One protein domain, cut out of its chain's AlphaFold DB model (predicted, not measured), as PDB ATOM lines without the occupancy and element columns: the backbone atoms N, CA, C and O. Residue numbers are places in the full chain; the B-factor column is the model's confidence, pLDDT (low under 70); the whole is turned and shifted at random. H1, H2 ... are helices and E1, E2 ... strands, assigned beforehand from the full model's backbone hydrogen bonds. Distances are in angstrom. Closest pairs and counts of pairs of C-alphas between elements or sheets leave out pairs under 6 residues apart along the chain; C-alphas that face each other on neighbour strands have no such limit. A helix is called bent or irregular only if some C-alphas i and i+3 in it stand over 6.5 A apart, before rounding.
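This is residues 157 to 291 of the 292 residues of an uncharacterized protein of Thalassiosira oceanica (UniProt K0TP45). This domain has little regular structure: loops wrap round a small three-stranded sheet, E5, E6 and E7, with the two-stranded ribbon E4 and E8 over one face and the hairpin E1 and E2 beyond E3. The printed part has 135 residues, 46 in named elements, mostly strand, in the order E1 E2 E3 E4 E5 H1 E6 E7 E8. It is compact, radius of gyration of the C-alphas 14.7 A, spanning 40 by 36 by 29 A.

Begin at E1, residues 162 to 165, and E2, residues 168 to 174, an antiparallel hairpin; N 163 and O 173 are 3.0 A apart. E3, residues 183 to 185, pairs with no named strand. E4, residues 195 to 199, is antiparallel to E8, residues 286 to 290: see N 196 and O 289, 2.8 A. In E5, residues 207 to 211, E6, residues 251 to 255, and E7, residues 261 to 264, find antiparallel neighbours, N 208 and O 254 at 3.0 A, N 253 and O 262 at 2.9 A. H1, residues 231 to 238, is not on this sheet; it is irregular, C-alphas 232 and 235 being 7.4 A apart, with 2 of 4 O i to N i+4 pairs within hydrogen-bond range.

Find C-alpha 162 at (-18.643, 44.317, -12.325), where E1 begins; E2 runs 14.0 A. E8 ends at C-alpha 290, (-7.956, 28.019, -29.852).

The printed part has no cut. Links E5 to H1, H1 to E6 and E7 to E8 are long. Confidence is under 70 at residues 193 to 195 and 268 to 291.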
ATOM      1  N   LEU A 157     -23.055  38.265 -15.731       94.06
ATOM      2  CA  LEU A 157     -22.093  38.874 -14.813       94.06
ATOM      3  C   LEU A 157     -22.045  38.033 -13.534       94.06
ATOM      4  O   LEU A 157     -23.095  37.717 -12.974       94.06
ATOM      5  N   LEU A 158     -20.841  37.664 -13.109       94.00
ATOM      6  CA  LEU A 158     -20.565  36.874 -11.912       94.00
ATOM      7  C   LEU A 158     -19.695  37.713 -10.973       94.00
ATOM      8  O   LEU A 158     -18.683  38.279 -11.393       94.00
ATOM      9  N   GLY A 159     -20.108  37.787  -9.713       92.69
ATOM     10  CA  GLY A 159     -19.530  38.635  -8.678       92.69
ATOM     11  C   GLY A 159     -20.128  40.049  -8.587       92.69
ATOM     12  O   GLY A 159     -20.900  40.472  -9.450       92.69
ATOM     13  N   CYS A 160     -19.811  40.789  -7.516       90.62
ATOM     14  CA  CYS A 160     -20.422  42.099  -7.218       90.62
ATOM     15  C   CYS A 160     -19.640  43.327  -7.698       90.62
ATOM     16  O   CYS A 160     -20.126  44.455  -7.558       90.62
ATOM     17  N   TYR A 161     -18.464  43.139  -8.289       91.81
ATOM     18  CA  TYR A 161     -17.553  44.227  -8.646       91.81
ATOM     19  C   TYR A 161     -17.480  44.475 -10.151       91.81
ATOM     20  O   TYR A 161     -16.470  44.968 -10.656       91.81
ATOM     21  N   ILE A 162     -18.547  44.148 -10.878       93.62
ATOM     22  CA  ILE A 162     -18.643  44.317 -12.325       93.62
ATOM     23  C   ILE A 162     -20.033  44.800 -12.735       93.62
ATOM     24  O   ILE A 162     -21.046  44.406 -12.165       93.62
ATOM     25  N   GLU A 163     -20.092  45.653 -13.754       94.81
ATOM     26  CA  GLU A 163     -21.358  46.092 -14.337       94.81
ATOM     27  C   GLU A 163     -21.232  46.415 -15.829       94.81
ATOM     28  O   GLU A 163     -20.141  46.674 -16.352       94.81
ATOM     29  N   HIS A 164     -22.377  46.464 -16.510       95.56
ATOM     30  CA  HIS A 164     -22.478  46.975 -17.875       95.56
ATOM     31  C   HIS A 164     -22.347  48.493 -17.900       95.56
ATOM     32  O   HIS A 164     -23.047  49.219 -17.186       95.56
ATOM     33  N   ARG A 165     -21.495  49.010 -18.785       90.81
ATOM     34  CA  ARG A 165     -21.326  50.456 -18.930       90.81
ATOM     35  C   ARG A 165     -22.581  51.049 -19.568       90.81
ATOM     36  O   ARG A 165     -22.893  50.757 -20.712       90.81
ATOM     37  N   ASN A 166     -23.285  51.921 -18.844       91.00
ATOM     38  CA  ASN A 166     -24.541  52.538 -19.301       91.00
ATOM     39  C   ASN A 166     -25.627  51.517 -19.713       91.00
ATOM     40  O   ASN A 166     -26.494  51.842 -20.521       91.00
ATOM     41  N   GLY A 167     -25.577  50.289 -19.180       89.19
ATOM     42  CA  GLY A 167     -26.490  49.207 -19.564       89.19
ATOM     43  C   GLY A 167     -26.196  48.551 -20.921       89.19
ATOM     44  O   GLY A 167     -26.986  47.720 -21.360       89.19
ATOM     45  N   ASP A 168     -25.089  48.902 -21.578       90.06
ATOM     46  CA  ASP A 168     -24.636  48.260 -22.813       90.06
ATOM     47  C   ASP A 168     -23.934  46.929 -22.505       90.06
ATOM     48  O   ASP A 168     -22.895  46.900 -21.845       90.06
ATOM     49  N   LYS A 169     -24.493  45.820 -23.000       91.62
ATOM     50  CA  LYS A 169     -23.974  44.468 -22.752       91.62
ATOM     51  C   LYS A 169     -22.690  44.150 -23.511       91.62
ATOM     52  O   LYS A 169     -21.997  43.213 -23.126       91.62
ATOM     53  N   THR A 170     -22.336  44.932 -24.525       88.19
ATOM     54  CA  THR A 170     -21.060  44.782 -25.241       88.19
ATOM     55  C   THR A 170     -19.880  45.337 -24.441       88.19
ATOM     56  O   THR A 170     -18.721  45.063 -24.756       88.19
ATOM     57  N   THR A 171     -20.155  46.120 -23.389       90.81
ATOM     58  CA  THR A 171     -19.137  46.848 -22.633       90.81
ATOM     59  C   THR A 171     -19.281  46.605 -21.135       90.81
ATOM     60  O   THR A 171     -20.276  46.978 -20.516       90.81
ATOM     61  N   VAL A 172     -18.239  46.064 -20.508       92.81
ATOM     62  CA  VAL A 172     -18.194  45.836 -19.056       92.81
ATOM     63  C   VAL A 172     -17.139  46.708 -18.389       92.81
ATOM     64  O   VAL A 172     -16.152  47.104 -19.015       92.81
ATOM     65  N   ARG A 173     -17.343  47.031 -17.111       92.94
ATOM     66  CA  ARG A 173     -16.335  47.690 -16.276       92.94
ATOM     67  C   ARG A 173     -16.307  47.095 -14.877       92.94
ATOM     68  O   ARG A 173     -17.359  46.783 -14.325       92.94
ATOM     69  N   GLY A 174     -15.110  47.009 -14.308       90.69
ATOM     70  CA  GLY A 174     -14.939  46.743 -12.885       90.69
ATOM     71  C   GLY A 174     -15.337  47.959 -12.043       90.69
ATOM     72  O   GLY A 174     -15.066  49.100 -12.430       90.69
ATOM     73  N   THR A 175     -15.984  47.720 -10.907       90.38
ATOM     74  CA  THR A 175     -16.414  48.736  -9.929       90.38
ATOM     75  C   THR A 175     -15.746  48.574  -8.560       90.38
ATOM     76  O   THR A 175     -15.868  49.472  -7.726       90.38
ATOM     77  N   GLY A 176     -15.036  47.464  -8.337       82.81
ATOM     78  CA  GLY A 176     -14.331  47.153  -7.094       82.81
ATOM     79  C   GLY A 176     -12.935  47.765  -6.962       82.81
ATOM     80  O   GLY A 176     -12.475  48.570  -7.777       82.81
ATOM     81  N   HIS A 177     -12.262  47.378  -5.885       82.12
ATOM     82  CA  HIS A 177     -10.871  47.681  -5.585       82.12
ATOM     83  C   HIS A 177      -9.903  46.726  -6.306       82.12
ATOM     84  O   HIS A 177     -10.297  45.802  -7.004       82.12
ATOM     85  N   VAL A 178      -8.597  46.965  -6.150       71.75
ATOM     86  CA  VAL A 178      -7.521  46.283  -6.902       71.75
ATOM     87  C   VAL A 178      -7.509  44.756  -6.735       71.75
ATOM     88  O   VAL A 178      -6.980  44.068  -7.601       71.75
ATOM     89  N   PHE A 179      -8.065  44.234  -5.642       75.19
ATOM     90  CA  PHE A 179      -8.072  42.801  -5.334       75.19
ATOM     91  C   PHE A 179      -9.444  42.152  -5.490       75.19
ATOM     92  O   PHE A 179      -9.562  40.973  -5.212       75.19
ATOM     93  N   ASP A 180     -10.448  42.908  -5.923       86.75
ATOM     94  CA  ASP A 180     -11.804  42.405  -6.057       86.75
ATOM     95  C   ASP A 180     -11.960  41.732  -7.433       86.75
ATOM     96  O   ASP A 180     -11.814  42.395  -8.467       86.75
ATOM     97  N   SER A 181     -12.249  40.427  -7.466       88.50
ATOM     98  CA  SER A 181     -12.460  39.681  -8.714       88.50
ATOM     99  C   SER A 181     -13.941  39.526  -9.088       88.50
ATOM    100  O   SER A 181     -14.841  39.377  -8.256       88.50
ATOM    101  N   SER A 182     -14.226  39.650 -10.384       94.00
ATOM    102  CA  SER A 182     -15.550  39.453 -10.979       94.00
ATOM    103  C   SER A 182     -15.393  39.135 -12.461       94.00
ATOM    104  O   SER A 182     -14.432  39.571 -13.104       94.00
ATOM    105  N   VAL A 183     -16.350  38.402 -13.024       94.19
ATOM    106  CA  VAL A 183     -16.256  37.864 -14.383       94.19
ATOM    107  C   VAL A 183     -17.476  38.244 -15.211       94.19
ATOM    108  O   VAL A 183     -18.617  38.182 -14.763       94.19
ATOM    109  N   ALA A 184     -17.224  38.607 -16.463       94.50
ATOM    110  CA  ALA A 184     -18.240  38.791 -17.485       94.50
ATOM    111  C   ALA A 184     -18.153  37.648 -18.499       94.50
ATOM    112  O   ALA A 184     -17.087  37.390 -19.058       94.50
ATOM    113  N   VAL A 185     -19.275  36.980 -18.758       93.19
ATOM    114  CA  VAL A 185     -19.352  35.829 -19.663       93.19
ATOM    115  C   VAL A 185     -20.308  36.132 -20.807       93.19
ATOM    116  O   VAL A 185     -21.419  36.618 -20.599       93.19
ATOM    117  N   SER A 186     -19.871  35.804 -22.023       92.00
ATOM    118  CA  SER A 186     -20.741  35.721 -23.194       92.00
ATOM    119  C   SER A 186     -21.239  34.287 -23.341       92.00
ATOM    120  O   SER A 186     -20.572  33.440 -23.936       92.00
ATOM    121  N   SER A 187     -22.395  33.990 -22.748       87.56
ATOM    122  CA  SER A 187     -22.920  32.621 -22.655       87.56
ATOM    123  C   SER A 187     -23.391  32.083 -24.011       87.56
ATOM    124  O   SER A 187     -23.330  30.882 -24.280       87.56
ATOM    125  N   ASN A 188     -23.790  32.989 -24.907       82.31
ATOM    126  CA  ASN A 188     -24.257  32.658 -26.252       82.31
ATOM    127  C   ASN A 188     -23.111  32.405 -27.248       82.31
ATOM    128  O   ASN A 188     -23.356  31.948 -28.366       82.31
ATOM    129  N   CYS A 189     -21.859  32.669 -26.860       83.44
ATOM    130  CA  CYS A 189     -20.688  32.496 -27.714       83.44
ATOM    131  C   CYS A 189     -19.987  31.155 -27.438       83.44
ATOM    132  O   CYS A 189     -18.903  31.089 -26.858       83.44
ATOM    133  N   VAL A 190     -20.616  30.051 -27.857       82.62
ATOM    134  CA  VAL A 190     -20.051  28.704 -27.667       82.62
ATOM    135  C   VAL A 190     -19.105  28.342 -28.812       82.62
ATOM    136  O   VAL A 190     -19.526  28.025 -29.928       82.62
ATOM    137  N   MET A 191     -17.808  28.313 -28.513       80.69
ATOM    138  CA  MET A 191     -16.771  27.894 -29.454       80.69
ATOM    139  C   MET A 191     -16.635  26.363 -29.455       80.69
ATOM    140  O   MET A 191     -16.086  25.776 -28.529       80.69
ATOM    141  N   LYS A 192     -17.163  25.697 -30.493       75.75
ATOM    142  CA  LYS A 192     -17.170  24.218 -30.591       75.75
ATOM    143  C   LYS A 192     -15.912  23.615 -31.214       75.75
ATOM    144  O   LYS A 192     -15.564  22.479 -30.924       75.75
ATOM    145  N   SER A 193     -15.288  24.326 -32.148       68.44
ATOM    146  CA  SER A 193     -14.112  23.845 -32.879       68.44
ATOM    147  C   SER A 193     -13.445  24.986 -33.637       68.44
ATOM    148  O   SER A 193     -14.127  25.937 -34.027       68.44
ATOM    149  N   GLY A 194     -12.157  24.840 -33.938       67.94
ATOM    150  CA  GLY A 194     -11.417  25.762 -34.794       67.94
ATOM    151  C   GLY A 194     -10.707  26.873 -34.028       67.94
ATOM    152  O   GLY A 194     -10.485  26.792 -32.822       67.94
ATOM    153  N   VAL A 195     -10.303  27.892 -34.780       69.06
ATOM    154  CA  VAL A 195      -9.544  29.035 -34.278       69.06
ATOM    155  C   VAL A 195     -10.449  30.256 -34.300       69.06
ATOM    156  O   VAL A 195     -10.921  30.661 -35.364       69.06
ATOM    157  N   HIS A 196     -10.671  30.833 -33.126       74.00
ATOM    158  CA  HIS A 196     -11.524  31.994 -32.917       74.00
ATOM    159  C   HIS A 196     -10.663  33.195 -32.551       74.00
ATOM    160  O   HIS A 196      -9.598  33.064 -31.948       74.00
ATOM    161  N   ILE A 197     -11.095  34.381 -32.962       73.06
ATOM    162  CA  ILE A 197     -10.404  35.626 -32.636       73.06
ATOM    163  C   ILE A 197     -11.427  36.560 -32.028       73.06
ATOM    164  O   ILE A 197     -12.420  36.892 -32.676       73.06
ATOM    165  N   ALA A 198     -11.136  37.003 -30.812       77.44
ATOM    166  CA  ALA A 198     -11.843  38.089 -30.167       77.44
ATOM    167  C   ALA A 198     -10.875  39.260 -29.988       77.44
ATOM    168  O   ALA A 198      -9.693  39.086 -29.674       77.44
ATOM    169  N   LYS A 199     -11.375  40.463 -30.249       76.25
ATOM    170  CA  LYS A 199     -10.646  41.712 -30.045       76.25
ATOM    171  C   LYS A 199     -11.431  42.538 -29.051       76.25
ATOM    172  O   LYS A 199     -12.648  42.634 -29.170       76.25
ATOM    173  N   PHE A 200     -10.730  43.110 -28.087       81.94
ATOM    174  CA  PHE A 200     -11.340  43.859 -27.000       81.94
ATOM    175  C   PHE A 200     -10.661  45.211 -26.906       81.94
ATOM    176  O   PHE A 200      -9.435  45.273 -26.940       81.94
ATOM    177  N   LEU A 201     -11.437  46.277 -26.733       85.06
ATOM    178  CA  LEU A 201     -10.883  47.556 -26.314       85.06
ATOM    179  C   LEU A 201     -10.679  47.516 -24.799       85.06
ATOM    180  O   LEU A 201     -11.643  47.557 -24.035       85.06
ATOM    181  N   ILE A 202      -9.427  47.406 -24.364       85.19
ATOM    182  CA  ILE A 202      -9.100  47.157 -22.955       85.19
ATOM    183  C   ILE A 202      -8.514  48.403 -22.298       85.19
ATOM    184  O   ILE A 202      -7.575  49.016 -22.809       85.19
ATOM    185  N   THR A 203      -9.011  48.704 -21.099       85.75
ATOM    186  CA  THR A 203      -8.371  49.599 -20.128       85.75
ATOM    187  C   THR A 203      -8.047  48.827 -18.851       85.75
ATOM    188  O   THR A 203      -8.867  48.026 -18.410       85.75
ATOM    189  N   GLY A 204      -6.898  49.096 -18.229       87.06
ATOM    190  CA  GLY A 204      -6.447  48.366 -17.038       87.06
ATOM    191  C   GLY A 204      -5.781  47.030 -17.378       87.06
ATOM    192  O   GLY A 204      -5.205  46.879 -18.456       87.06
ATOM    193  N   GLU A 205      -5.844  46.077 -16.448       89.19
ATOM    194  CA  GLU A 205      -5.141  44.789 -16.534       89.19
ATOM    195  C   GLU A 205      -6.090  43.592 -16.318       89.19
ATOM    196  O   GLU A 205      -5.886  42.815 -15.387       89.19
ATOM    197  N   PRO A 206      -7.145  43.421 -17.139       90.00
ATOM    198  CA  PRO A 206      -8.071  42.306 -16.972       90.00
ATOM    199  C   PRO A 206      -7.441  40.962 -17.352       90.00
ATOM    200  O   PRO A 206      -6.436  40.889 -18.071       90.00
ATOM    201  N   TYR A 207      -8.115  39.897 -16.934       90.12
ATOM    202  CA  TYR A 207      -7.916  38.545 -17.438       90.12
ATOM    203  C   TYR A 207      -8.948  38.270 -18.527       90.12
ATOM    204  O   TYR A 207     -10.112  38.651 -18.404       90.12
ATOM    205  N   ILE A 208      -8.515  37.661 -19.628       91.75
ATOM    206  CA  ILE A 208      -9.401  37.301 -20.738       91.75
ATOM    207  C   ILE A 208      -9.209  35.836 -21.046       91.75
ATOM    208  O   ILE A 208      -8.086  35.395 -21.275       91.75
ATOM    209  N   GLY A 209     -10.308  35.100 -21.092       91.31
ATOM    210  CA  GLY A 209     -10.247  33.658 -21.146       91.31
ATOM    211  C   GLY A 209     -11.412  33.008 -21.855       91.31
ATOM    212  O   GLY A 209     -12.315  33.660 -22.382       91.31
ATOM    213  N   ILE A 210     -11.355  31.685 -21.851       91.00
ATOM    214  CA  ILE A 210     -12.447  30.811 -22.239       91.00
ATOM    215  C   ILE A 210     -12.710  29.856 -21.094       91.00
ATOM    216  O   ILE A 210     -11.793  29.345 -20.455       91.00
ATOM    217  N   VAL A 211     -13.986  29.618 -20.854       91.31
ATOM    218  CA  VAL A 211     -14.461  28.645 -19.887       91.31
ATOM    219  C   VAL A 211     -15.424  27.723 -20.600       91.31
ATOM    220  O   VAL A 211     -16.086  28.105 -21.573       91.31
ATOM    221  N   ARG A 212     -15.489  26.484 -20.140       89.00
ATOM    222  CA  ARG A 212     -16.456  25.542 -20.673       89.00
ATOM    223  C   ARG A 212     -17.893  25.988 -20.401       89.00
ATOM    224  O   ARG A 212     -18.161  26.608 -19.373       89.00
ATOM    225  N   PRO A 213     -18.838  25.661 -21.302       88.81
ATOM    226  CA  PRO A 213     -20.244  25.961 -21.074       88.81
ATOM    227  C   PRO A 213     -20.763  25.280 -19.806       88.81
ATOM    228  O   PRO A 213     -20.624  24.069 -19.651       88.81
ATOM    229  N   MET A 214     -21.419  26.053 -18.942       88.00
ATOM    230  CA  MET A 214     -22.042  25.567 -17.709       88.00
ATOM    231  C   MET A 214     -23.520  25.980 -17.667       88.00
ATOM    232  O   MET A 214     -23.889  26.915 -16.960       88.00
ATOM    233  N   PRO A 215     -24.389  25.330 -18.463       82.31
ATOM    234  CA  PRO A 215     -25.777  25.760 -18.636       82.31
ATOM    235  C   PRO A 215     -26.642  25.599 -17.377       82.31
ATOM    236  O   PRO A 215     -27.713  26.195 -17.303       82.31
ATOM    237  N   GLY A 216     -26.211  24.782 -16.411       84.19
ATOM    238  CA  GLY A 216     -26.888  24.598 -15.128       84.19
ATOM    239  C   GLY A 216     -26.291  25.425 -13.989       84.19
ATOM    240  O   GLY A 216     -26.679  25.204 -12.844       84.19
ATOM    241  N   LEU A 217     -25.339  26.322 -14.269       86.56
ATOM    242  CA  LEU A 217     -24.742  27.181 -13.251       86.56
ATOM    243  C   LEU A 217     -25.711  28.309 -12.888       86.56
ATOM    244  O   LEU A 217     -26.123  29.092 -13.746       86.56
ATOM    245  N   ASP A 218     -26.060  28.407 -11.608       88.94
ATOM    246  CA  ASP A 218     -26.873  29.510 -11.106       88.94
ATOM    247  C   ASP A 218     -26.002  30.753 -10.897       88.94
ATOM    248  O   ASP A 218     -25.374  30.922  -9.857       88.94
ATOM    249  N   ALA A 219     -25.985  31.655 -11.880       86.38
ATOM    250  CA  ALA A 219     -25.285  32.935 -11.764       86.38
ATOM    251  C   ALA A 219     -25.751  33.764 -10.547       86.38
ATOM    252  O   ALA A 219     -24.987  34.560 -10.002       86.38
ATOM    253  N   GLY A 220     -26.991  33.565 -10.083       87.38
ATOM    254  CA  GLY A 220     -27.533  34.220  -8.895       87.38
ATOM    255  C   GLY A 220     -26.872  33.779  -7.588       87.38
ATOM    256  O   GLY A 220     -26.943  34.521  -6.610       87.38
ATOM    257  N   ALA A 221     -26.204  32.624  -7.567       89.69
ATOM    258  CA  ALA A 221     -25.488  32.125  -6.396       89.69
ATOM    259  C   ALA A 221     -24.129  32.818  -6.182       89.69
ATOM    260  O   ALA A 221     -23.619  32.824  -5.064       89.69
ATOM    261  N   TYR A 222     -23.568  33.448  -7.219       90.31
ATOM    262  CA  TYR A 222     -22.222  34.025  -7.209       90.31
ATOM    263  C   TYR A 222     -22.273  35.558  -7.200       90.31
ATOM    264  O   TYR A 222     -21.956  36.218  -8.188       90.31
ATOM    265  N   GLN A 223     -22.730  36.128  -6.081       85.81
ATOM    266  CA  GLN A 223     -22.911  37.579  -5.896       85.81
ATOM    267  C   GLN A 223     -21.802  38.234  -5.058       85.81
ATOM    268  O   GLN A 223     -21.922  39.402  -4.703       85.81
ATOM    269  N   GLU A 224     -20.750  37.501  -4.703       88.69
ATOM    270  CA  GLU A 224     -19.617  38.023  -3.929       88.69
ATOM    271  C   GLU A 224     -18.393  38.212  -4.833       88.69
ATOM    272  O   GLU A 224     -18.514  38.726  -5.942       88.69
ATOM    273  N   GLU A 225     -17.208  37.849  -4.367       89.69
ATOM    274  CA  GLU A 225     -16.034  37.731  -5.216       89.69
ATOM    275  C   GLU A 225     -16.151  36.468  -6.090       89.69
ATOM    276  O   GLU A 225     -16.694  35.455  -5.645       89.69
ATOM    277  N   PHE A 226     -15.712  36.534  -7.352       92.38
ATOM    278  CA  PHE A 226     -15.807  35.392  -8.262       92.38
ATOM    279  C   PHE A 226     -14.631  35.309  -9.234       92.38
ATOM    280  O   PHE A 226     -14.389  36.235 -10.015       92.38
ATOM    281  N   ASP A 227     -13.997  34.136  -9.257       90.12
ATOM    282  CA  ASP A 227     -12.936  33.757 -10.185       90.12
ATOM    283  C   ASP A 227     -13.056  32.263 -10.549       90.12
ATOM    284  O   ASP A 227     -13.230  31.419  -9.677       90.12
ATOM    285  N   PHE A 228     -12.915  31.907 -11.831       91.56
ATOM    286  CA  PHE A 228     -12.901  30.505 -12.281       91.56
ATOM    287  C   PHE A 228     -11.695  29.697 -11.778       91.56
ATOM    288  O   PHE A 228     -11.667  28.480 -11.979       91.56
ATOM    289  N   PHE A 229     -10.721  30.364 -11.157       90.38
ATOM    290  CA  PHE A 229      -9.543  29.774 -10.526       90.38
ATOM    291  C   PHE A 229      -9.655  29.666  -8.994       90.38
ATOM    292  O   PHE A 229      -8.730  29.167  -8.356       90.38
ATOM    293  N   ASP A 230     -10.778  30.084  -8.398       89.06
ATOM    294  CA  ASP A 230     -11.042  29.875  -6.971       89.06
ATOM    295  C   ASP A 230     -11.404  28.403  -6.702       89.06
ATOM    296  O   ASP A 230     -12.409  27.873  -7.189       89.06
ATOM    297  N   ASP A 231     -10.578  27.725  -5.907       89.06
ATOM    298  CA  ASP A 231     -10.735  26.304  -5.600       89.06
ATOM    299  C   ASP A 231     -11.973  26.004  -4.740       89.06
ATOM    300  O   ASP A 231     -12.511  24.891  -4.786       89.06
ATOM    301  N   ASN A 232     -12.491  27.007  -4.025       89.00
ATOM    302  CA  ASN A 232     -13.676  26.872  -3.184       89.00
ATOM    303  C   ASN A 232     -14.937  26.541  -3.994       89.00
ATOM    304  O   ASN A 232     -15.853  25.902  -3.468       89.00
ATOM    305  N   ILE A 233     -14.979  26.930  -5.272       89.38
ATOM    306  CA  ILE A 233     -16.143  26.762  -6.155       89.38
ATOM    307  C   ILE A 233     -15.974  25.649  -7.199       89.38
ATOM    308  O   ILE A 233     -16.927  25.298  -7.897       89.38
ATOM    309  N   TYR A 234     -14.810  24.991  -7.253       91.25
ATOM    310  CA  TYR A 234     -14.580  23.831  -8.126       91.25
ATOM    311  C   TYR A 234     -15.617  22.705  -7.971       91.25
ATOM    312  O   TYR A 234     -15.992  22.114  -8.988       91.25
ATOM    313  N   PRO A 235     -16.135  22.369  -6.766       90.88
ATOM    314  CA  PRO A 235     -17.197  21.372  -6.641       90.88
ATOM    315  C   PRO A 235     -18.441  21.682  -7.486       90.88
ATOM    316  O   PRO A 235     -18.993  20.762  -8.094       90.88
ATOM    317  N   ASP A 236     -18.841  22.951  -7.569       90.69
ATOM    318  CA  ASP A 236     -20.015  23.373  -8.336       90.69
ATOM    319  C   ASP A 236     -19.755  23.258  -9.839       90.69
ATOM    320  O   ASP A 236     -20.599  22.756 -10.582       90.69
ATOM    321  N   PHE A 237     -18.561  23.652 -10.286       90.75
ATOM    322  CA  PHE A 237     -18.157  23.545 -11.688       90.75
ATOM    323  C   PHE A 237     -18.042  22.093 -12.143       90.75
ATOM    324  O   PHE A 237     -18.510  21.733 -13.223       90.75
ATOM    325  N   ARG A 238     -17.513  21.217 -11.282       88.06
ATOM    326  CA  ARG A 238     -17.442  19.778 -11.554       88.06
ATOM    327  C   ARG A 238     -18.817  19.139 -11.698       88.06
ATOM    328  O   ARG A 238     -18.975  18.232 -12.509       88.06
ATOM    329  N   ALA A 239     -19.823  19.630 -10.977       89.00
ATOM    330  CA  ALA A 239     -21.198  19.167 -11.149       89.00
ATOM    331  C   ALA A 239     -21.780  19.508 -12.537       89.00
ATOM    332  O   ALA A 239     -22.768  18.899 -12.947       89.00
ATOM    333  N   GLN A 240     -21.169  20.450 -13.266       87.56
ATOM    334  CA  GLN A 240     -21.551  20.832 -14.629       87.56
ATOM    335  C   GLN A 240     -20.782  20.054 -15.709       87.56
ATOM    336  O   GLN A 240     -21.154  20.126 -16.884       87.56
ATOM    337  N   ILE A 241     -19.722  19.319 -15.348       83.38
ATOM    338  CA  ILE A 241     -18.932  18.540 -16.307       83.38
ATOM    339  C   ILE A 241     -19.791  17.405 -16.871       83.38
ATOM    340  O   ILE A 241     -20.427  16.643 -16.142       83.38
ATOM    341  N   SER A 242     -19.771  17.266 -18.196       78.88
ATOM    342  CA  SER A 242     -20.416  16.161 -18.908       78.88
ATOM    343  C   SER A 242     -19.377  15.261 -19.574       78.88
ATOM    344  O   SER A 242     -18.290  15.720 -19.914       78.88
ATOM    345  N   SER A 243     -19.724  13.997 -19.824       75.38
ATOM    346  CA  SER A 243     -18.840  13.022 -20.487       75.38
ATOM    347  C   SER A 243     -18.518  13.340 -21.950       75.38
ATOM    348  O   SER A 243     -17.698  12.655 -22.551       75.38
ATOM    349  N   ASP A 244     -19.158  14.349 -22.544       73.00
ATOM    350  CA  ASP A 244     -18.998  14.706 -23.962       73.00
ATOM    351  C   ASP A 244     -17.691  15.480 -24.238       73.00
ATOM    352  O   ASP A 244     -17.509  16.081 -25.298       73.00
ATOM    353  N   TRP A 245     -16.813  15.559 -23.240       73.50
ATOM    354  CA  TRP A 245     -15.706  16.496 -23.126       73.50
ATOM    355  C   TRP A 245     -14.380  15.722 -23.184       73.50
ATOM    356  O   TRP A 245     -14.072  14.974 -22.269       73.50
ATOM    357  N   ASP A 246     -13.590  15.906 -24.248       73.94
ATOM    358  CA  ASP A 246     -12.378  15.101 -24.538       73.94
ATOM    359  C   ASP A 246     -11.061  15.762 -24.064       73.94
ATOM    360  O   ASP A 246      -9.983  15.487 -24.580       73.94
ATOM    361  N   SER A 247     -11.138  16.715 -23.130       80.50
ATOM    362  CA  SER A 247      -9.977  17.484 -22.656       80.50
ATOM    363  C   SER A 247     -10.116  17.817 -21.174       80.50
ATOM    364  O   SER A 247     -11.228  18.080 -20.710       80.50
ATOM    365  N   ASP A 248      -8.985  17.878 -20.480       84.62
ATOM    366  CA  ASP A 248      -8.912  18.163 -19.045       84.62
ATOM    367  C   ASP A 248      -8.839  19.674 -18.761       84.62
ATOM    368  O   ASP A 248      -9.023  20.112 -17.640       84.62
ATOM    369  N   VAL A 249      -8.639  20.527 -19.776       86.56
ATOM    370  CA  VAL A 249      -8.637  21.989 -19.576       86.56
ATOM    371  C   VAL A 249     -10.075  22.499 -19.514       86.56
ATOM    372  O   VAL A 249     -10.814  22.370 -20.497       86.56
ATOM    373  N   HIS A 250     -10.488  23.092 -18.394       89.50
ATOM    374  CA  HIS A 250     -11.861  23.567 -18.166       89.50
ATOM    375  C   HIS A 250     -12.016  25.085 -18.205       89.50
ATOM    376  O   HIS A 250     -13.021  25.592 -18.714       89.50
ATOM    377  N   ALA A 251     -10.999  25.812 -17.762       91.12
ATOM    378  CA  ALA A 251     -10.878  27.239 -18.002       91.12
ATOM    379  C   ALA A 251      -9.433  27.579 -18.356       91.12
ATOM    380  O   ALA A 251      -8.494  26.921 -17.903       91.12
ATOM    381  N   CYS A 252      -9.252  28.605 -19.177       91.25
ATOM    382  CA  CYS A 252      -7.957  29.233 -19.368       91.25
ATOM    383  C   CYS A 252      -8.125  30.730 -19.537       91.25
ATOM    384  O   CYS A 252      -9.117  31.190 -20.103       91.25
ATOM    385  N   ASP A 253      -7.146  31.482 -19.063       89.88
ATOM    386  CA  ASP A 253      -7.134  32.924 -19.179       89.88
ATOM    387  C   ASP A 253      -5.757  33.450 -19.582       89.88
ATOM    388  O   ASP A 253      -4.742  32.751 -19.615       89.88
ATOM    389  N   PHE A 254      -5.753  34.718 -19.947       88.00
ATOM    390  CA  PHE A 254      -4.576  35.477 -20.283       88.00
ATOM    391  C   PHE A 254      -4.605  36.789 -19.521       88.00
ATOM    392  O   PHE A 254      -5.502  37.619 -19.704       88.00
ATOM    393  N   SER A 255      -3.586  36.988 -18.692       88.38
ATOM    394  CA  SER A 255      -3.392  38.215 -17.933       88.38
ATOM    395  C   SER A 255      -2.901  39.325 -18.854       88.38
ATOM    396  O   SER A 255      -1.768  39.302 -19.350       88.38
ATOM    397  N   CYS A 256      -3.722  40.355 -19.054       87.56
ATOM    398  CA  CYS A 256      -3.335  41.480 -19.900       87.56
ATOM    399  C   CYS A 256      -2.194  42.310 -19.285       87.56
ATOM    400  O   CYS A 256      -1.398  42.879 -20.040       87.56
ATOM    401  N   GLY A 257      -2.050  42.322 -17.953       86.88
ATOM    402  CA  GLY A 257      -0.996  43.052 -17.237       86.88
ATOM    403  C   GLY A 257       0.404  42.478 -17.465       86.88
ATOM    404  O   GLY A 257       1.308  43.166 -17.949       86.88
ATOM    405  N   ASN A 258       0.590  41.180 -17.210       85.75
ATOM    406  CA  ASN A 258       1.914  40.540 -17.258       85.75
ATOM    407  C   ASN A 258       2.121  39.581 -18.451       85.75
ATOM    408  O   ASN A 258       3.248  39.147 -18.688       85.75
ATOM    409  N   GLY A 259       1.074  39.291 -19.230       85.31
ATOM    410  CA  GLY A 259       1.129  38.404 -20.394       85.31
ATOM    411  C   GLY A 259       1.253  36.918 -20.058       85.31
ATOM    412  O   GLY A 259       1.619  36.134 -20.936       85.31
ATOM    413  N   LYS A 260       1.010  36.525 -18.802       85.81
ATOM    414  CA  LYS A 260       0.934  35.120 -18.397       85.81
ATOM    415  C   LYS A 260      -0.383  34.502 -18.855       85.81
ATOM    416  O   LYS A 260      -1.383  35.195 -19.010       85.81
ATOM    417  N   VAL A 261      -0.341  33.192 -19.051       85.38
ATOM    418  CA  VAL A 261      -1.500  32.349 -19.342       85.38
ATOM    419  C   VAL A 261      -1.671  31.414 -18.155       85.38
ATOM    420  O   VAL A 261      -0.680  30.794 -17.759       85.38
ATOM    421  N   ALA A 262      -2.881  31.312 -17.617       86.44
ATOM    422  CA  ALA A 262      -3.238  30.303 -16.630       86.44
ATOM    423  C   ALA A 262      -4.324  29.379 -17.188       86.44
ATOM    424  O   ALA A 262      -5.021  29.698 -18.156       86.44
ATOM    425  N   TRP A 263      -4.432  28.190 -16.608       90.31
ATOM    426  CA  TRP A 263      -5.493  27.238 -16.908       90.31
ATOM    427  C   TRP A 263      -5.760  26.344 -15.701       90.31
ATOM    428  O   TRP A 263      -4.910  26.228 -14.820       90.31
ATOM    429  N   THR A 264      -6.942  25.742 -15.663       88.75
ATOM    430  CA  THR A 264      -7.373  24.853 -14.581       88.75
ATOM    431  C   THR A 264      -8.210  23.701 -15.137       88.75
ATOM    432  O   THR A 264      -8.965  23.879 -16.103       88.75
ATOM    433  N   ASP A 265      -8.037  22.522 -14.547       89.56
ATOM    434  CA  ASP A 265      -8.863  21.318 -14.713       89.56
ATOM    435  C   ASP A 265      -9.885  21.152 -13.578       89.56
ATOM    436  O   ASP A 265     -10.627  20.175 -13.538       89.56
ATOM    437  N   TRP A 266      -9.940  22.107 -12.645       90.25
ATOM    438  CA  TRP A 266     -10.771  22.045 -11.445       90.25
ATOM    439  C   TRP A 266     -10.529  20.794 -10.563       90.25
ATOM    440  O   TRP A 266     -11.380  20.465  -9.724       90.25
ATOM    441  N   GLU A 267      -9.396  20.092 -10.717       82.50
ATOM    442  CA  GLU A 267      -9.038  18.910  -9.919       82.50
ATOM    443  C   GLU A 267      -8.082  19.243  -8.765       82.50
ATOM    444  O   GLU A 267      -8.364  18.831  -7.637       82.50
ATOM    445  N   ASP A 268      -7.027  20.032  -9.004       66.50
ATOM    446  CA  ASP A 268      -5.999  20.360  -8.001       66.50
ATOM    447  C   ASP A 268      -5.858  21.874  -7.743       66.50
ATOM    448  O   ASP A 268      -5.961  22.711  -8.640       66.50
ATOM    449  N   SER A 269      -5.559  22.240  -6.490       59.47
ATOM    450  CA  SER A 269      -5.226  23.620  -6.083       59.47
ATOM    451  C   SER A 269      -3.840  24.069  -6.566       59.47
ATOM    452  O   SER A 269      -3.473  25.241  -6.437       59.47
ATOM    453  N   ASP A 270      -3.041  23.145  -7.100       53.69
ATOM    454  CA  ASP A 270      -1.714  23.426  -7.632       53.69
ATOM    455  C   ASP A 270      -1.859  24.018  -9.034       53.69
ATOM    456  O   ASP A 270      -1.829  23.325 -10.047       53.69
ATOM    457  N   HIS A 271      -2.026  25.340  -9.074       52.94
ATOM    458  CA  HIS A 271      -2.109  26.125 -10.298       52.94
ATOM    459  C   HIS A 271      -0.882  25.823 -11.161       52.94
ATOM    460  O   HIS A 271       0.233  26.283 -10.888       52.94
ATOM    461  N   ALA A 272      -1.066  25.020 -12.206       51.84
ATOM    462  CA  ALA A 272       0.006  24.739 -13.132       51.84
ATOM    463  C   ALA A 272       0.282  26.021 -13.929       51.84
ATOM    464  O   ALA A 272      -0.470  26.367 -14.840       51.84
ATOM    465  N   ASP A 273       1.394  26.699 -13.617       48.09
ATOM    466  CA  ASP A 273       2.043  27.711 -14.467       48.09
ATOM    467  C   ASP A 273       2.481  27.020 -15.786       48.09
ATOM    468  O   ASP A 273       3.648  26.703 -16.041       48.09
ATOM    469  N   GLY A 274       1.500  26.670 -16.615       45.88
ATOM    470  CA  GLY A 274       1.642  25.875 -17.820       45.88
ATOM    471  C   GLY A 274       1.699  26.770 -19.046       45.88
ATOM    472  O   GLY A 274       0.822  27.592 -19.288       45.88
ATOM    473  N   LYS A 275       2.723  26.583 -19.884       43.94
ATOM    474  CA  LYS A 275       2.792  27.207 -21.211       43.94
ATOM    475  C   LYS A 275       1.739  26.589 -22.134       43.94
ATOM    476  O   LYS A 275       2.066  25.700 -22.920       43.94
ATOM    477  N   ILE A 276       0.498  27.063 -22.077       44.53
ATOM    478  CA  ILE A 276      -0.515  26.709 -23.074       44.53
ATOM    479  C   ILE A 276      -0.338  27.580 -24.321       44.53
ATOM    480  O   ILE A 276      -0.422  28.801 -24.273       44.53
ATOM    481  N   GLY A 277      -0.113  26.910 -25.456       42.69
ATOM    482  CA  GLY A 277      -0.342  27.438 -26.802       42.69
ATOM    483  C   GLY A 277       0.661  28.480 -27.311       42.69
ATOM    484  O   GLY A 277       0.710  29.624 -26.870       42.69
ATOM    485  N   LYS A 278       1.403  28.129 -28.369       39.59
ATOM    486  CA  LYS A 278       2.114  29.096 -29.224       39.59
ATOM    487  C   LYS A 278       1.093  29.930 -30.021       39.59
ATOM    488  O   LYS A 278       0.903  29.677 -31.205       39.59
ATOM    489  N   GLY A 279       0.386  30.862 -29.384       44.25
ATOM    490  CA  GLY A 279      -0.691  31.618 -30.043       44.25
ATOM    491  C   GLY A 279      -1.052  32.966 -29.420       44.25
ATOM    492  O   GLY A 279      -1.625  33.808 -30.105       44.25
ATOM    493  N   TRP A 280      -0.669  33.212 -28.168       46.38
ATOM    494  CA  TRP A 280      -0.944  34.468 -27.477       46.38
ATOM    495  C   TRP A 280       0.124  35.507 -27.840       46.38
ATOM    496  O   TRP A 280       1.228  35.495 -27.298       46.38
ATOM    497  N   ASN A 281      -0.172  36.379 -28.807       42.94
ATOM    498  CA  ASN A 281       0.727  37.461 -29.214       42.94
ATOM    499  C   ASN A 281       0.184  38.817 -28.767       42.94
ATOM    500  O   ASN A 281      -0.923  39.215 -29.117       42.94
ATOM    501  N   ARG A 282       1.023  39.566 -28.051       44.25
ATOM    502  CA  ARG A 282       0.768  40.946 -27.631       44.25
ATOM    503  C   ARG A 282       1.029  41.897 -28.809       44.25
ATOM    504  O   ARG A 282       2.029  42.604 -28.832       44.25
ATOM    505  N   ALA A 283       0.164  41.876 -29.816       36.81
ATOM    506  CA  ALA A 283       0.148  42.883 -30.875       36.81
ATOM    507  C   ALA A 283      -1.265  43.467 -30.947       36.81
ATOM    508  O   ALA A 283      -2.163  42.831 -31.483       36.81
ATOM    509  N   ASN A 284      -1.449  44.637 -30.326       42.69
ATOM    510  CA  ASN A 284      -2.676  45.441 -30.315       42.69
ATOM    511  C   ASN A 284      -3.975  44.626 -30.138       42.69
ATOM    512  O   ASN A 284      -4.726  44.405 -31.081       42.69
ATOM    513  N   GLN A 285      -4.195  44.186 -28.892       56.94
ATOM    514  CA  GLN A 285      -5.491  43.783 -28.315       56.94
ATOM    515  C   GLN A 285      -6.338  42.795 -29.145       56.94
ATOM    516  O   GLN A 285      -7.569  42.842 -29.152       56.94
ATOM    517  N   ALA A 286      -5.666  41.853 -29.806       48.50
ATOM    518  CA  ALA A 286      -6.277  40.703 -30.450       48.50
ATOM    519  C   ALA A 286      -5.873  39.421 -29.736       48.50
ATOM    520  O   ALA A 286      -4.683  39.129 -29.614       48.50
ATOM    521  N   ILE A 287      -6.860  38.652 -29.286       57.97
ATOM    522  CA  ILE A 287      -6.636  37.382 -28.609       57.97
ATOM    523  C   ILE A 287      -7.088  36.248 -29.527       57.97
ATOM    524  O   ILE A 287      -8.232  36.197 -29.984       57.97
ATOM    525  N   LEU A 288      -6.146  35.349 -29.813       49.88
ATOM    526  CA  LEU A 288      -6.381  34.115 -30.549       49.88
ATOM    527  C   LEU A 288      -6.826  33.033 -29.563       49.88
ATOM    528  O   LEU A 288      -6.016  32.530 -28.790       49.88
ATOM    529  N   LEU A 289      -8.102  32.671 -29.612       59.16
ATOM    530  CA  LEU A 289      -8.696  31.622 -28.795       59.16
ATOM    531  C   LEU A 289      -8.740  30.334 -29.618       59.16
ATOM    532  O   LEU A 289      -9.424  30.245 -30.640       59.16
ATOM    533  N   VAL A 290      -7.968  29.333 -29.205       51.19
ATOM    534  CA  VAL A 290      -7.956  28.019 -29.852       51.19
ATOM    535  C   VAL A 290      -8.774  27.067 -28.992       51.19
ATOM    536  O   VAL A 290      -8.440  26.869 -27.829       51.19
ATOM    537  N   CYS A 291      -9.826  26.472 -29.561       53.16
ATOM    538  CA  CYS A 291     -10.503  25.347 -28.918       53.16
ATOM    539  C   CYS A 291      -9.543  24.155 -28.873       53.16
ATOM    540  O   CYS A 291      -9.085  23.713 -29.932       53.16
TER     541      CYS A 291